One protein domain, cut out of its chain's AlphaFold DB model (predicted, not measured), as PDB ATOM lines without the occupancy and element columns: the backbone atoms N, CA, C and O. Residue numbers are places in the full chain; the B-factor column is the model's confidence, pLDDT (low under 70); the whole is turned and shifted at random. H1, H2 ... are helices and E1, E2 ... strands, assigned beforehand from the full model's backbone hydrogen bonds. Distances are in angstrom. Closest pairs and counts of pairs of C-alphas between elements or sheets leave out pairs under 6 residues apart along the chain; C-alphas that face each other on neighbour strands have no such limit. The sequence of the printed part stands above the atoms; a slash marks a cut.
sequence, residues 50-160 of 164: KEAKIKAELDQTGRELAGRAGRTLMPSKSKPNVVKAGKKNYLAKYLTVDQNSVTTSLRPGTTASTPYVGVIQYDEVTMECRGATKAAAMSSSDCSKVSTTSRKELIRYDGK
ATOM      1  N   LYS A  50     140.687 191.511 241.565       93.06
ATOM      2  CA  LYS A  50     141.083 192.644 242.418       93.06
ATOM      3  C   LYS A  50     140.907 192.358 243.916       93.06
ATOM      4  O   LYS A  50     141.746 192.797 244.700       93.06
ATOM      5  N   GLU A  51     139.876 191.608 244.322       93.94
ATOM      6  CA  GLU A  51     139.668 191.280 245.743       93.94
ATOM      7  C   GLU A  51     140.796 190.399 246.291       93.94
ATOM      8  O   GLU A  51     141.231 190.600 247.422       93.94
ATOM      9  N   ALA A  52     141.319 189.470 245.481       95.81
ATOM     10  CA  ALA A  52     142.439 188.614 245.875       95.81
ATOM     11  C   ALA A  52     143.709 189.432 246.171       95.81
ATOM     12  O   ALA A  52     144.384 189.181 247.169       95.81
ATOM     13  N   LYS A  53     143.998 190.456 245.355       96.38
ATOM     14  CA  LYS A  53     145.113 191.382 245.605       96.38
ATOM     15  C   LYS A  53     144.906 192.182 246.898       96.38
ATOM     16  O   LYS A  53     145.801 192.205 247.736       96.38
ATOM     17  N   ILE A  54     143.720 192.764 247.092       97.12
ATOM     18  CA  ILE A  54     143.376 193.530 248.307       97.12
ATOM     19  C   ILE A  54     143.479 192.648 249.568       97.12
ATOM     20  O   ILE A  54     143.973 193.101 250.601       97.12
ATOM     21  N   LYS A  55     143.071 191.373 249.486       97.31
ATOM     22  CA  LYS A  55     143.224 190.388 250.569       97.31
ATOM     23  C   LYS A  55     144.693 190.043 250.848       97.31
ATOM     24  O   LYS A  55     145.069 189.974 252.013       97.31
ATOM     25  N   ALA A  56     145.526 189.870 249.823       97.50
ATOM     26  CA  ALA A  56     146.957 189.612 250.010       97.50
ATOM     27  C   ALA A  56     147.684 190.811 250.655       97.50
ATOM     28  O   ALA A  56     148.528 190.628 251.533       97.50
ATOM     29  N   GLU A  57     147.309 192.036 250.271       98.12
ATOM     30  CA  GLU A  57     147.767 193.271 250.920       98.12
ATOM     31  C   GLU A  57     147.307 193.331 252.387       98.12
ATOM     32  O   GLU A  57     148.115 193.638 253.260       98.12
ATOM     33  N   LEU A  58     146.060 192.935 252.686       98.44
ATOM     34  CA  LEU A  58     145.552 192.831 254.060       98.44
ATOM     35  C   LEU A  58     146.346 191.821 254.899       98.44
ATOM     36  O   LEU A  58     146.647 192.096 256.057       98.44
ATOM     37  N   ASP A  59     146.705 190.666 254.335       98.12
ATOM     38  CA  ASP A  59     147.502 189.650 255.032       98.12
ATOM     39  C   ASP A  59     148.905 190.150 255.386       98.12
ATOM     40  O   ASP A  59     149.425 189.836 256.458       98.12
ATOM     41  N   GLN A  60     149.515 190.953 254.511       98.19
ATOM     42  CA  GLN A  60     150.786 191.611 254.800       98.19
ATOM     43  C   GLN A  60     150.625 192.686 255.882       98.19
ATOM     44  O   GLN A  60     151.341 192.648 256.885       98.19
ATOM     45  N   THR A  61     149.634 193.569 255.740       98.12
ATOM     46  CA  THR A  61     149.299 194.588 256.744       98.12
ATOM     47  C   THR A  61     149.011 193.973 258.116       98.12
ATOM     48  O   THR A  61     149.484 194.487 259.126       98.12
ATOM     49  N   GLY A  62     148.302 192.842 258.176       98.25
ATOM     50  CA  GLY A  62     147.993 192.133 259.419       98.25
ATOM     51  C   GLY A  62     149.238 191.676 260.176       98.25
ATOM     52  O   GLY A  62     149.325 191.876 261.388       98.25
ATOM     53  N   ARG A  63     150.236 191.128 259.469       98.31
ATOM     54  CA  ARG A  63     151.530 190.747 260.064       98.31
ATOM     55  C   ARG A  63     152.321 191.966 260.532       98.31
ATOM     56  O   ARG A  63     152.874 191.958 261.629       98.31
ATOM     57  N   GLU A  64     152.352 193.032 259.737       97.75
ATOM     58  CA  GLU A  64     153.055 194.272 260.091       97.75
ATOM     59  C   GLU A  64     152.450 194.955 261.323       97.75
ATOM     60  O   GLU A  64     153.188 195.374 262.219       97.75
ATOM     61  N   LEU A  65     151.119 195.018 261.399       97.62
ATOM     62  CA  LEU A  65     150.363 195.543 262.531       97.62
ATOM     63  C   LEU A  65     150.590 194.694 263.788       97.62
ATOM     64  O   LEU A  65     151.016 195.226 264.813       97.62
ATOM     65  N   ALA A  66     150.416 193.374 263.705       97.88
ATOM     66  CA  ALA A  66     150.673 192.462 264.822       97.88
ATOM     67  C   ALA A  66     152.140 192.549 265.298       97.88
ATOM     68  O   ALA A  66     152.438 192.506 266.494       97.88
ATOM     69  N   GLY A  67     153.080 192.730 264.365       97.38
ATOM     70  CA  GLY A  67     154.486 192.998 264.653       97.38
ATOM     71  C   GLY A  67     154.737 194.363 265.308       97.38
ATOM     72  O   GLY A  67     155.612 194.457 266.170       97.38
ATOM     73  N   ARG A  68     153.994 195.420 264.937       97.00
ATOM     74  CA  ARG A  68     154.003 196.737 265.612       97.00
ATOM     75  C   ARG A  68     153.510 196.594 267.054       97.00
ATOM     76  O   ARG A  68     154.239 196.996 267.958       97.00
ATOM     77  N   ALA A  69     152.359 195.955 267.267       96.44
ATOM     78  CA  ALA A  69     151.794 195.704 268.594       96.44
ATOM     79  C   ALA A  69     152.771 194.931 269.498       96.44
ATOM     80  O   ALA A  69     153.059 195.350 270.619       96.44
ATOM     81  N   GLY A  70     153.399 193.867 268.983       96.69
ATOM     82  CA  GLY A  70     154.403 193.096 269.725       96.69
ATOM     83  C   GLY A  70     155.617 193.903 270.210       96.69
ATOM     84  O   GLY A  70     156.232 193.522 271.205       96.69
ATOM     85  N   ARG A  71     155.950 195.033 269.565       95.81
ATOM     86  CA  ARG A  71     157.026 195.944 270.008       95.81
ATOM     87  C   ARG A  71     156.603 196.905 271.122       95.81
ATOM     88  O   ARG A  71     157.481 197.453 271.784       95.81
ATOM     89  N   THR A  72     155.302 197.115 271.334       95.81
ATOM     90  CA  THR A  72     154.768 198.023 272.366       95.81
ATOM     91  C   THR A  72     154.358 197.313 273.658       95.81
ATOM     92  O   THR A  72     154.139 197.977 274.668       95.81
ATOM     93  N   LEU A  73     154.264 195.978 273.656       97.25
ATOM     94  CA  LEU A  73     153.886 195.197 274.835       97.25
ATOM     95  C   LEU A  73     154.914 195.313 275.968       97.25
ATOM     96  O   LEU A  73     156.116 195.143 275.764       97.25
ATOM     97  N   MET A  74     154.416 195.538 277.185       96.88
ATOM     98  CA  MET A  74     155.212 195.633 278.408       96.88
ATOM     99  C   MET A  74     154.564 194.827 279.547       96.88
ATOM    100  O   MET A  74     153.347 194.905 279.708       96.88
ATOM    101  N   PRO A  75     155.342 194.099 280.379       97.38
ATOM    102  CA  PRO A  75     156.785 193.850 280.266       97.38
ATOM    103  C   PRO A  75     157.167 193.090 278.986       97.38
ATOM    104  O   PRO A  75     156.497 192.134 278.607       97.38
ATOM    105  N   SER A  76     158.247 193.513 278.328       96.62
ATOM    106  CA  SER A  76     158.721 192.949 277.055       96.62
ATOM    107  C   SER A  76     159.807 191.889 277.268       96.62
ATOM    108  O   SER A  76     160.386 191.795 278.350       96.62
ATOM    109  N   LYS A  77     160.159 191.116 276.231       94.69
ATOM    110  CA  LYS A  77     161.233 190.103 276.328       94.69
ATOM    111  C   LYS A  77     162.599 190.690 276.733       94.69
ATOM    112  O   LYS A  77     163.376 190.005 277.389       94.69
ATOM    113  N   SER A  78     162.895 191.944 276.380       94.50
ATOM    114  CA  SER A  78     164.142 192.625 276.772       94.50
ATOM    115  C   SER A  78     164.078 193.280 278.158       94.50
ATOM    116  O   SER A  78     165.119 193.554 278.753       94.50
ATOM    117  N   LYS A  79     162.872 193.522 278.687       95.88
ATOM    118  CA  LYS A  79     162.623 194.067 280.031       95.88
ATOM    119  C   LYS A  79     161.514 193.263 280.736       95.88
ATOM    120  O   LYS A  79     160.442 193.816 281.005       95.88
ATOM    121  N   PRO A  80     161.738 191.963 281.018       97.38
ATOM    122  CA  PRO A  80     160.747 191.116 281.670       97.38
ATOM    123  C   PRO A  80     160.536 191.552 283.124       97.38
ATOM    124  O   PRO A  80     161.465 192.014 283.792       97.38
ATOM    125  N   ASN A  81     159.332 191.338 283.650       97.81
ATOM    126  CA  ASN A  81     159.101 191.414 285.088       97.81
ATOM    127  C   ASN A  81     159.692 190.152 285.735       97.81
ATOM    128  O   ASN A  81     159.344 189.048 285.318       97.81
ATOM    129  N   VAL A  82     160.582 190.288 286.723       97.56
ATOM    130  CA  VAL A  82     161.251 189.133 287.345       97.56
ATOM    131  C   VAL A  82     160.996 189.088 288.840       97.56
ATOM    132  O   VAL A  82     161.421 189.979 289.575       97.56
ATOM    133  N   VAL A  83     160.370 188.002 289.289       96.81
ATOM    134  CA  VAL A  83     160.041 187.752 290.698       96.81
ATOM    135  C   VAL A  83     160.823 186.559 291.243       96.81
ATOM    136  O   VAL A  83     161.187 185.637 290.509       96.81
ATOM    137  N   LYS A  84     161.089 186.565 292.552       96.56
ATOM    138  CA  LYS A  84     161.710 185.440 293.260       96.56
ATOM    139  C   LYS A  84     160.617 184.473 293.722       96.56
ATOM    140  O   LYS A  84     159.771 184.846 294.523       96.56
ATOM    141  N   ALA A  85     160.664 183.233 293.246       93.00
ATOM    142  CA  ALA A  85     159.665 182.185 293.484       93.00
ATOM    143  C   ALA A  85     160.210 181.038 294.364       93.00
ATOM    144  O   ALA A  85     159.906 179.864 294.159       93.00
ATOM    145  N   GLY A  86     161.093 181.366 295.311       91.06
ATOM    146  CA  GLY A  86     161.722 180.414 296.232       91.06
ATOM    147  C   GLY A  86     163.165 180.790 296.571       91.06
ATOM    148  O   GLY A  86     163.693 181.792 296.088       91.06
ATOM    149  N   LYS A  87     163.847 179.983 297.399       89.31
ATOM    150  CA  LYS A  87     165.230 180.275 297.838       89.31
ATOM    151  C   LYS A  87     166.215 180.412 296.662       89.31
ATOM    152  O   LYS A  87     167.040 181.323 296.688       89.31
ATOM    153  N   LYS A  88     166.091 179.550 295.644       89.69
ATOM    154  CA  LYS A  88     166.918 179.511 294.420       89.69
ATOM    155  C   LYS A  88     166.066 179.408 293.140       89.69
ATOM    156  O   LYS A  88     166.438 178.690 292.228       89.69
ATOM    157  N   ASN A  89     164.911 180.075 293.097       94.00
ATOM    158  CA  ASN A  89     164.004 180.063 291.942       94.00
ATOM    159  C   ASN A  89     163.592 181.493 291.585       94.00
ATOM    160  O   ASN A  89     163.181 182.255 292.461       94.00
ATOM    161  N   TYR A  90     163.653 181.831 290.301       97.19
ATOM    162  CA  TYR A  90     163.191 183.098 289.738       97.19
ATOM    163  C   TYR A  90     162.298 182.828 288.525       97.19
ATOM    164  O   TYR A  90     162.555 181.898 287.757       97.19
ATOM    165  N   LEU A  91     161.259 183.648 288.368       97.06
ATOM    166  CA  LEU A  91     160.342 183.630 287.228       97.06
ATOM    167  C   LEU A  91     160.462 184.963 286.497       97.06
ATOM    168  O   LEU A  91     160.191 186.005 287.092       97.06
ATOM    169  N   ALA A  92     160.860 184.926 285.227       98.19
ATOM    170  CA  ALA A  92     160.826 186.071 284.328       98.19
ATOM    171  C   ALA A  92     159.567 185.979 283.459       98.19
ATOM    172  O   ALA A  92     159.371 184.989 282.755       98.19
ATOM    173  N   LYS A  93     158.716 187.003 283.520       98.19
ATOM    174  CA  LYS A  93     157.421 187.077 282.843       98.19
ATOM    175  C   LYS A  93     157.410 188.244 281.861       98.19
ATOM    176  O   LYS A  93     157.720 189.377 282.239       98.19
ATOM    177  N   TYR A  94     157.044 187.973 280.614       98.31
ATOM    178  CA  TYR A  94     156.907 188.984 279.566       98.31
ATOM    179  C   TYR A  94     155.734 188.676 278.635       98.31
ATOM    180  O   TYR A  94     155.261 187.543 278.574       98.31
ATOM    181  N   LEU A  95     155.284 189.688 277.897       98.38
ATOM    182  CA  LEU A  95     154.321 189.553 276.813       98.38
ATOM    183  C   LEU A  95     155.023 189.634 275.452       98.38
ATOM    184  O   LEU A  95     156.035 190.319 275.287       98.38
ATOM    185  N   THR A  96     154.478 188.923 274.473       97.75
ATOM    186  CA  THR A  96     154.855 188.993 273.054       97.75
ATOM    187  C   THR A  96     153.624 188.698 272.201       97.75
ATOM    188  O   THR A  96     152.652 188.146 272.704       97.75
ATOM    189  N   VAL A  97     153.652 189.024 270.911       98.31
ATOM    190  CA  VAL A  97     152.639 188.545 269.956       98.31
ATOM    191  C   VAL A  97     153.086 187.215 269.354       98.31
ATOM    192  O   VAL A  97     154.262 187.055 269.015       98.31
ATOM    193  N   ASP A  98     152.158 186.273 269.200       97.56
ATOM    194  CA  ASP A  98     152.364 185.043 268.435       97.56
ATOM    195  C   ASP A  98     152.124 185.315 266.942       97.56
ATOM    196  O   ASP A  98     150.988 185.351 266.473       97.56
ATOM    197  N   GLN A  99     153.192 185.526 266.174       97.00
ATOM    198  CA  GLN A  99     153.093 185.866 264.747       97.00
ATOM    199  C   GLN A  99     152.427 184.770 263.893       97.00
ATOM    200  O   GLN A  99     151.922 185.073 262.815       97.00
ATOM    201  N   ASN A 100     152.369 183.522 264.372       97.19
ATOM    202  CA  ASN A 100     151.709 182.425 263.659       97.19
ATOM    203  C   ASN A 100     150.186 182.399 263.882       97.19
ATOM    204  O   ASN A 100     149.480 181.686 263.178       97.19
ATOM    205  N   SER A 101     149.677 183.173 264.848       97.81
ATOM    206  CA  SER A 101     148.237 183.320 265.121       97.81
ATOM    207  C   SER A 101     147.541 184.361 264.234       97.81
ATOM    208  O   SER A 101     146.317 184.487 264.279       97.81
ATOM    209  N   VAL A 102     148.307 185.132 263.450       98.50
ATOM    210  CA  VAL A 102     147.782 186.249 262.655       98.50
ATOM    211  C   VAL A 102     146.858 185.725 261.559       98.50
ATOM    212  O   VAL A 102     147.288 185.058 260.620       98.50
ATOM    213  N   THR A 103     145.584 186.088 261.654       98.25
ATOM    214  CA  THR A 103     144.546 185.788 260.663       98.25
ATOM    215  C   THR A 103     143.893 187.081 260.189       98.25
ATOM    216  O   THR A 103     143.798 188.054 260.943       98.25
ATOM    217  N   THR A 104     143.434 187.112 258.933       98.25
ATOM    218  CA  THR A 104     142.695 188.266 258.402       98.25
ATOM    219  C   THR A 104     141.430 187.866 257.645       98.25
ATOM    220  O   THR A 104     141.384 186.846 256.955       98.25
ATOM    221  N   SER A 105     140.393 188.698 257.748       96.50
ATOM    222  CA  SER A 105     139.125 188.558 257.025       96.50
ATOM    223  C   SER A 105     138.799 189.869 256.315       96.50
ATOM    224  O   SER A 105     138.750 190.923 256.948       96.50
ATOM    225  N   LEU A 106     138.564 189.805 255.002       97.00
ATOM    226  CA  LEU A 106     138.131 190.948 254.204       97.00
ATOM    227  C   LEU A 106     136.600 191.027 254.233       97.00
ATOM    228  O   LEU A 106     135.912 190.054 253.923       97.00
ATOM    229  N   ARG A 107     136.058 192.186 254.600       95.31
ATOM    230  CA  ARG A 107     134.616 192.454 254.655       95.31
ATOM    231  C   ARG A 107     134.266 193.619 253.727       95.31
ATOM    232  O   ARG A 107     135.065 194.551 253.630       95.31
ATOM    233  N   PRO A 108     133.105 193.596 253.047       94.56
ATOM    234  CA  PRO A 108     132.627 194.772 252.332       94.56
ATOM    235  C   PRO A 108     132.393 195.901 253.339       94.56
ATOM    236  O   PRO A 108     131.863 195.668 254.428       94.56
ATOM    237  N   GLY A 109     132.816 197.113 252.994       92.69
ATOM    238  CA  GLY A 109     132.485 198.304 253.766       92.69
ATOM    239  C   GLY A 109     131.162 198.924 253.316       92.69
ATOM    240  O   GLY A 109     130.556 198.509 252.330       92.69
ATOM    241  N   THR A 110     130.692 199.917 254.066       91.81
ATOM    242  CA  THR A 110     129.355 200.516 253.902       91.81
ATOM    243  C   THR A 110     129.346 201.819 253.101       91.81
ATOM    244  O   THR A 110     128.282 202.401 252.901       91.81
ATOM    245  N   THR A 111     130.506 202.316 252.655       92.62
ATOM    246  CA  THR A 111     130.634 203.622 251.984       92.62
ATOM    247  C   THR A 111     131.592 203.555 250.798       92.62
ATOM    248  O   THR A 111     132.537 202.770 250.793       92.62
ATOM    249  N   ALA A 112     131.405 204.425 249.802       90.75
ATOM    250  CA  ALA A 112     132.299 204.495 248.642       90.75
ATOM    251  C   ALA A 112     133.749 204.890 249.005       90.75
ATOM    252  O   ALA A 112     134.683 204.504 248.309       90.75
ATOM    253  N   SER A 113     133.944 205.621 250.109       93.06
ATOM    254  CA  SER A 113     135.251 205.995 250.673       93.06
ATOM    255  C   SER A 113     135.857 204.928 251.595       93.06
ATOM    256  O   SER A 113     136.965 205.094 252.105       93.06
ATOM    257  N   THR A 114     135.150 203.827 251.849       94.75
ATOM    258  CA  THR A 114     135.671 202.638 252.531       94.75
ATOM    259  C   THR A 114     135.019 201.405 251.900       94.75
ATOM    260  O   THR A 114     134.113 200.821 252.494       94.75
ATOM    261  N   PRO A 115     135.427 201.014 250.675       95.44
ATOM    262  CA  PRO A 115     134.855 199.855 249.990       95.44
ATOM    263  C   PRO A 115     135.126 198.529 250.716       95.44
ATOM    264  O   PRO A 115     134.344 197.591 250.568       95.44
ATOM    265  N   TYR A 116     136.184 198.446 251.535       97.31
ATOM    266  CA  TYR A 116     136.469 197.268 252.355       97.31
ATOM    267  C   TYR A 116     136.927 197.614 253.774       97.31
ATOM    268  O   TYR A 116     137.605 198.614 254.013       97.31
ATOM    269  N   VAL A 117     136.601 196.716 254.701       97.88
ATOM    270  CA  VAL A 117     137.115 196.670 256.071       97.88
ATOM    271  C   VAL A 117     137.911 195.378 256.236       97.88
ATOM    272  O   VAL A 117     137.447 194.294 255.883       97.88
ATOM    273  N   GLY A 118     139.120 195.494 256.768       97.88
ATOM    274  CA  GLY A 118     139.967 194.378 257.150       97.88
ATOM    275  C   GLY A 118     139.781 194.089 258.631       97.88
ATOM    276  O   GLY A 118     139.961 194.976 259.462       97.88
ATOM    277  N   VAL A 119     139.424 192.851 258.962       98.06
ATOM    278  CA  VAL A 119     139.474 192.338 260.333       98.06
ATOM    279  C   VAL A 119     140.802 191.616 260.490       98.06
ATOM    280  O   VAL A 119     141.044 190.653 259.764       98.06
ATOM    281  N   ILE A 120     141.641 192.057 261.419       98.38
ATOM    282  CA  ILE A 120     142.896 191.392 261.784       98.38
ATOM    283  C   ILE A 120     142.702 190.796 263.176       98.38
ATOM    284  O   ILE A 120     142.219 191.482 264.076       98.38
ATOM    285  N   GLN A 121     143.057 189.528 263.362       98.56
ATOM    286  CA  GLN A 121     143.052 188.876 264.669       98.56
ATOM    287  C   GLN A 121     144.410 188.220 264.920       98.56
ATOM    288  O   GLN A 121     144.958 187.568 264.033       98.56
ATOM    289  N   TYR A 122     144.956 188.418 266.119       98.62
ATOM    290  CA  TYR A 122     146.234 187.857 266.557       98.62
ATOM    291  C   TYR A 122     146.232 187.660 268.076       98.62
ATOM    292  O   TYR A 122     145.475 188.307 268.796       98.62
ATOM    293  N   ASP A 123     147.109 186.800 268.575       98.62
ATOM    294  CA  ASP A 123     147.211 186.469 269.989       98.62
ATOM    295  C   ASP A 123     148.401 187.172 270.655       98.62
ATOM    296  O   ASP A 123     149.562 186.999 270.271       98.62
ATOM    297  N   GLU A 124     148.115 187.930 271.712       98.31
ATOM    298  CA  GLU A 124     149.107 188.347 272.701       98.31
ATOM    299  C   GLU A 124     149.298 187.214 273.706       98.31
ATOM    300  O   GLU A 124     148.337 186.690 274.271       98.31
ATOM    301  N   VAL A 125     150.543 186.816 273.942       98.38
ATOM    302  CA  VAL A 125     150.872 185.655 274.764       98.38
ATOM    303  C   VAL A 125     151.801 186.048 275.899       98.38
ATOM    304  O   VAL A 125     152.820 186.716 275.711       98.38
ATOM    305  N   THR A 126     151.442 185.612 277.101       98.44
ATOM    306  CA  THR A 126     152.298 185.716 278.278       98.44
ATOM    307  C   THR A 126     153.245 184.526 278.300       98.44
ATOM    308  O   THR A 126     152.807 183.374 278.345       98.44
ATOM    309  N   MET A 127     154.539 184.816 278.328       98.38
ATOM    310  CA  MET A 127     155.610 183.843 278.478       98.38
ATOM    311  C   MET A 127     156.173 183.901 279.898       98.38
ATOM    312  O   MET A 127     156.359 184.986 280.452       98.38
ATOM    313  N   GLU A 128     156.484 182.739 280.467       97.81
ATOM    314  CA  GLU A 128     157.223 182.605 281.725       97.81
ATOM    315  C   GLU A 128     158.451 181.720 281.535       97.81
ATOM    316  O   GLU A 128     158.331 180.563 281.134       97.81
ATOM    317  N   CYS A 129     159.622 182.252 281.875       97.56
ATOM    318  CA  CYS A 129     160.897 181.543 281.855       97.56
ATOM    319  C   CYS A 129     161.396 181.356 283.291       97.56
ATOM    320  O   CYS A 129     161.284 182.263 284.125       97.56
ATOM    321  N   ARG A 130     161.948 180.178 283.598       95.94
ATOM    322  CA  ARG A 130     162.435 179.832 284.945       95.94
ATOM    323  C   ARG A 130     163.960 179.841 284.989       95.94
ATOM    324  O   ARG A 130     164.612 179.534 283.997       95.94
ATOM    325  N   GLY A 131     164.533 180.164 286.146       95.69
ATOM    326  CA  GLY A 131     165.979 180.075 286.356       95.69
ATOM    327  C   GLY A 131     166.385 180.114 287.827       95.69
ATOM    328  O   GLY A 131     165.666 180.643 288.676       95.69
ATOM    329  N   ALA A 132     167.565 179.568 288.132       95.81
ATOM    330  CA  ALA A 132     168.092 179.517 289.500       95.81
ATOM    331  C   ALA A 132     168.514 180.899 290.049       95.81
ATOM    332  O   ALA A 132     168.562 181.124 291.261       95.81
ATOM    333  N   THR A 133     168.795 181.842 289.146       96.00
ATOM    334  CA  THR A 133     169.136 183.244 289.426       96.00
ATOM    335  C   THR A 133     168.267 184.177 288.581       96.00
ATOM    336  O   THR A 133     167.694 183.755 287.573       96.00
ATOM    337  N   LYS A 134     168.201 185.466 288.950       95.31
ATOM    338  CA  LYS A 134     167.517 186.498 288.151       95.31
ATOM    339  C   LYS A 134     168.037 186.530 286.708       95.31
ATOM    340  O   LYS A 134     167.235 186.545 285.783       95.31
ATOM    341  N   ALA A 135     169.360 186.488 286.527       95.31
ATOM    342  CA  ALA A 135     169.990 186.469 285.208       95.31
ATOM    343  C   ALA A 135     169.587 185.225 284.403       95.31
ATOM    344  O   ALA A 135     169.107 185.369 283.284       95.31
ATOM    345  N   ALA A 136     169.675 184.030 285.001       95.81
ATOM    346  CA  ALA A 136     169.297 182.782 284.337       95.81
ATOM    347  C   ALA A 136     167.822 182.772 283.900       95.81
ATOM    348  O   ALA A 136     167.519 182.314 282.807       95.81
ATOM    349  N   ALA A 137     166.908 183.315 284.713       96.31
ATOM    350  CA  ALA A 137     165.501 183.429 284.327       96.31
ATOM    351  C   ALA A 137     165.291 184.412 283.158       96.31
ATOM    352  O   ALA A 137     164.455 184.160 282.299       96.31
ATOM    353  N   MET A 138     166.053 185.511 283.100       95.69
ATOM    354  CA  MET A 138     165.963 186.508 282.021       95.69
ATOM    355  C   MET A 138     166.563 186.032 280.691       95.69
ATOM    356  O   MET A 138     166.082 186.447 279.639       95.69
ATOM    357  N   SER A 139     167.610 185.203 280.725       93.62
ATOM    358  CA  SER A 139     168.322 184.723 279.532       93.62
ATOM    359  C   SER A 139     167.917 183.318 279.075       93.62
ATOM    360  O   SER A 139     168.499 182.812 278.119       93.62
ATOM    361  N   SER A 140     166.982 182.662 279.766       91.56
ATOM    362  CA  SER A 140     166.567 181.293 279.445       91.56
ATOM    363  C   SER A 140     165.865 181.210 278.083       91.56
ATOM    364  O   SER A 140     165.025 182.047 277.748       91.56
ATOM    365  N   SER A 141     166.191 180.171 277.311       88.44
ATOM    366  CA  SER A 141     165.418 179.721 276.146       88.44
ATOM    367  C   SER A 141     164.115 179.023 276.540       88.44
ATOM    368  O   SER A 141     163.159 178.999 275.763       88.44
ATOM    369  N   ASP A 142     164.077 178.469 277.751       90.69
ATOM    370  CA  ASP A 142     163.090 177.490 278.187       90.69
ATOM    371  C   ASP A 142     161.930 178.224 278.866       90.69
ATOM    372  O   ASP A 142     161.833 178.346 280.095       90.69
ATOM    373  N   CYS A 143     161.070 178.781 278.016       96.00
ATOM    374  CA  CYS A 143     159.931 179.603 278.399       96.00
ATOM    375  C   CYS A 143     158.610 178.919 278.022       96.00
ATOM    376  O   CYS A 143     158.383 178.572 276.864       96.00
ATOM    377  N   SER A 144     157.694 178.798 278.980       96.38
ATOM    378  CA  SER A 144     156.334 178.292 278.760       96.38
ATOM    379  C   SER A 144     155.369 179.428 278.410       96.38
ATOM    380  O   SER A 144     155.378 180.461 279.082       96.38
ATOM    381  N   LYS A 145     154.485 179.220 277.423       97.25
ATOM    382  CA  LYS A 145     153.280 180.047 277.233       97.25
ATOM    383  C   LYS A 145     152.309 179.737 278.380       97.25
ATOM    384  O   LYS A 145     151.956 178.577 278.564       97.25
ATOM    385  N   VAL A 146     151.910 180.743 279.162       97.12
ATOM    386  CA  VAL A 146     151.062 180.562 280.365       97.12
ATOM    387  C   VAL A 146     149.702 181.251 280.285       97.12
ATOM    388  O   VAL A 146     148.822 180.979 281.093       97.12
ATOM    389  N   SER A 147     149.522 182.166 279.335       97.50
ATOM    390  CA  SER A 147     148.243 182.818 279.061       97.50
ATOM    391  C   SER A 147     148.239 183.361 277.635       97.50
ATOM    392  O   SER A 147     149.297 183.721 277.110       97.50
ATOM    393  N   THR A 148     147.053 183.430 277.041       98.25
ATOM    394  CA  THR A 148     146.800 183.953 275.700       98.25
ATOM    395  C   THR A 148     145.614 184.907 275.763       98.25
ATOM    396  O   THR A 148     144.570 184.550 276.306       98.25
ATOM    397  N   THR A 149     145.757 186.082 275.161       98.06
ATOM    398  CA  THR A 149     144.700 187.076 274.974       98.06
ATOM    399  C   THR A 149     144.566 187.347 273.483       98.06
ATOM    400  O   THR A 149     145.463 187.934 272.878       98.06
ATOM    401  N   SER A 150     143.448 186.940 272.882       98.06
ATOM    402  CA  SER A 150     143.201 187.223 271.466       98.06
ATOM    403  C   SER A 150     142.784 188.683 271.280       98.06
ATOM    404  O   SER A 150     141.909 189.197 271.983       98.06
ATOM    405  N   ARG A 151     143.430 189.363 270.338       97.88
ATOM    406  CA  ARG A 151     143.203 190.757 269.957       97.88
ATOM    407  C   ARG A 151     142.533 190.789 268.598       97.88
ATOM    408  O   ARG A 151     142.849 189.982 267.730       97.88
ATOM    409  N   LYS A 152     141.613 191.731 268.409       98.00
ATOM    410  CA  LYS A 152     140.915 191.938 267.143       98.00
ATOM    411  C   LYS A 152     140.921 193.415 266.806       98.00
ATOM    412  O   LYS A 152     140.452 194.224 267.602       98.00
ATOM    413  N   GLU A 153     141.425 193.733 265.628       96.50
ATOM    414  CA  GLU A 153     141.539 195.093 265.121       96.50
ATOM    415  C   GLU A 153     140.792 195.229 263.797       96.50
ATOM    416  O   GLU A 153     140.686 194.281 263.013       96.50
ATOM    417  N   LEU A 154     140.228 196.416 263.580       97.06
ATOM    418  CA  LEU A 154     139.475 196.767 262.385       97.06
ATOM    419  C   LEU A 154     140.199 197.903 261.679       97.06
ATOM    420  O   LEU A 154     140.373 198.977 262.250       97.06
ATOM    421  N   ILE A 155     140.586 197.664 260.431       97.56
ATOM    422  CA  ILE A 155     141.276 198.641 259.592       97.56
ATOM    423  C   ILE A 155     140.473 198.888 258.316       97.56
ATOM    424  O   ILE A 155     139.752 198.010 257.839       97.56
ATOM    425  N   ARG A 156     140.574 200.090 257.749       97.56
ATOM    426  CA  ARG A 156     139.836 200.465 256.530       97.56
ATOM    427  C   ARG A 156     140.739 200.425 255.302       97.56
ATOM    428  O   ARG A 156     141.898 200.828 255.384       97.56
ATOM    429  N   TYR A 157     140.185 199.997 254.171       97.94
ATOM    430  CA  TYR A 157     140.770 200.207 252.850       97.94
ATOM    431  C   TYR A 157     140.041 201.373 252.186       97.94
ATOM    432  O   TYR A 157     138.827 201.312 252.000       97.94
ATOM    433  N   ASP A 158     140.767 202.427 251.823       96.12
ATOM    434  CA  ASP A 158     140.203 203.669 251.259       96.12
ATOM    435  C   ASP A 158     140.005 203.638 249.728       96.12
ATOM    436  O   ASP A 158     139.675 204.648 249.107       96.12
ATOM    437  N   GLY A 159     140.230 202.477 249.103       94.44
ATOM    438  CA  GLY A 159     140.259 202.304 247.650       94.44
ATOM    439  C   GLY A 159     141.670 202.278 247.049       94.44
ATOM    440  O   GLY A 159     141.812 201.864 245.895       94.44
ATOM    441  N   LYS A 160     142.696 202.680 247.815       95.12
ATOM    442  CA  LYS A 160     144.116 202.712 247.427       95.12
ATOM    443  C   LYS A 160     145.006 201.931 248.398       95.12
ATOM    444  O   LYS A 160     145.882 201.201 247.943       95.12
TER     445      LYS A 160
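Overview. This is residues 50 to 160 of the 164 residues of the protein "Translation initiation factor 2" of Desulfovibrio sp (UniProt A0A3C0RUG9). A long, narrow antiparallel sheet curls round the long helix H1, and short H2 covers the same face near the rod's other end. The printed part has 111 residues, in order H1, E1, E2, E3, H2, E4; the sheet's order is E1 - E2 - E3 - E4. It is mixed in class and loose, radius of gyration of the C-alphas 18.6 A, spanning 64 by 19 by 18 A.

Along the chain. H1, residues 50 to 72, begins at C-alpha 50 (141.083, 192.644, 242.418) and measures 33.4 A. E1 is residues 81 to 84, E2 90 to 111 (53.9 A), E3 114 to 131 (50.7 A), H2 134 to 139. E4, 143 to 157, measures 38.0 A, ending at (140.770, 200.207, 252.850).

Arrangement. H1 touches E2, closest C-alphas Gly 70 and Val 97, 4.9 A. E1, E2, E3 form a meander, successive antiparallel neighbours in two hairpins; within hydrogen-bond range are N 83 and O 91, 3.0 A, and N 105 and O 119, 2.9 A. H2 touches E2, closest C-alphas Ala 92 and Ala 137, 5.4 A. E4 is antiparallel to E3: N 120 and O 153, 2.9 A. Every O i to N i+4 pair is within range in H2, 18 of 19 in H1.

Size, cuts and confidence. The farthest C-alphas, Lys 87 and Ala 112, are 64.0 A apart. The printed part has no cut, no long link, and no printed residue is under 70 in pLDDT.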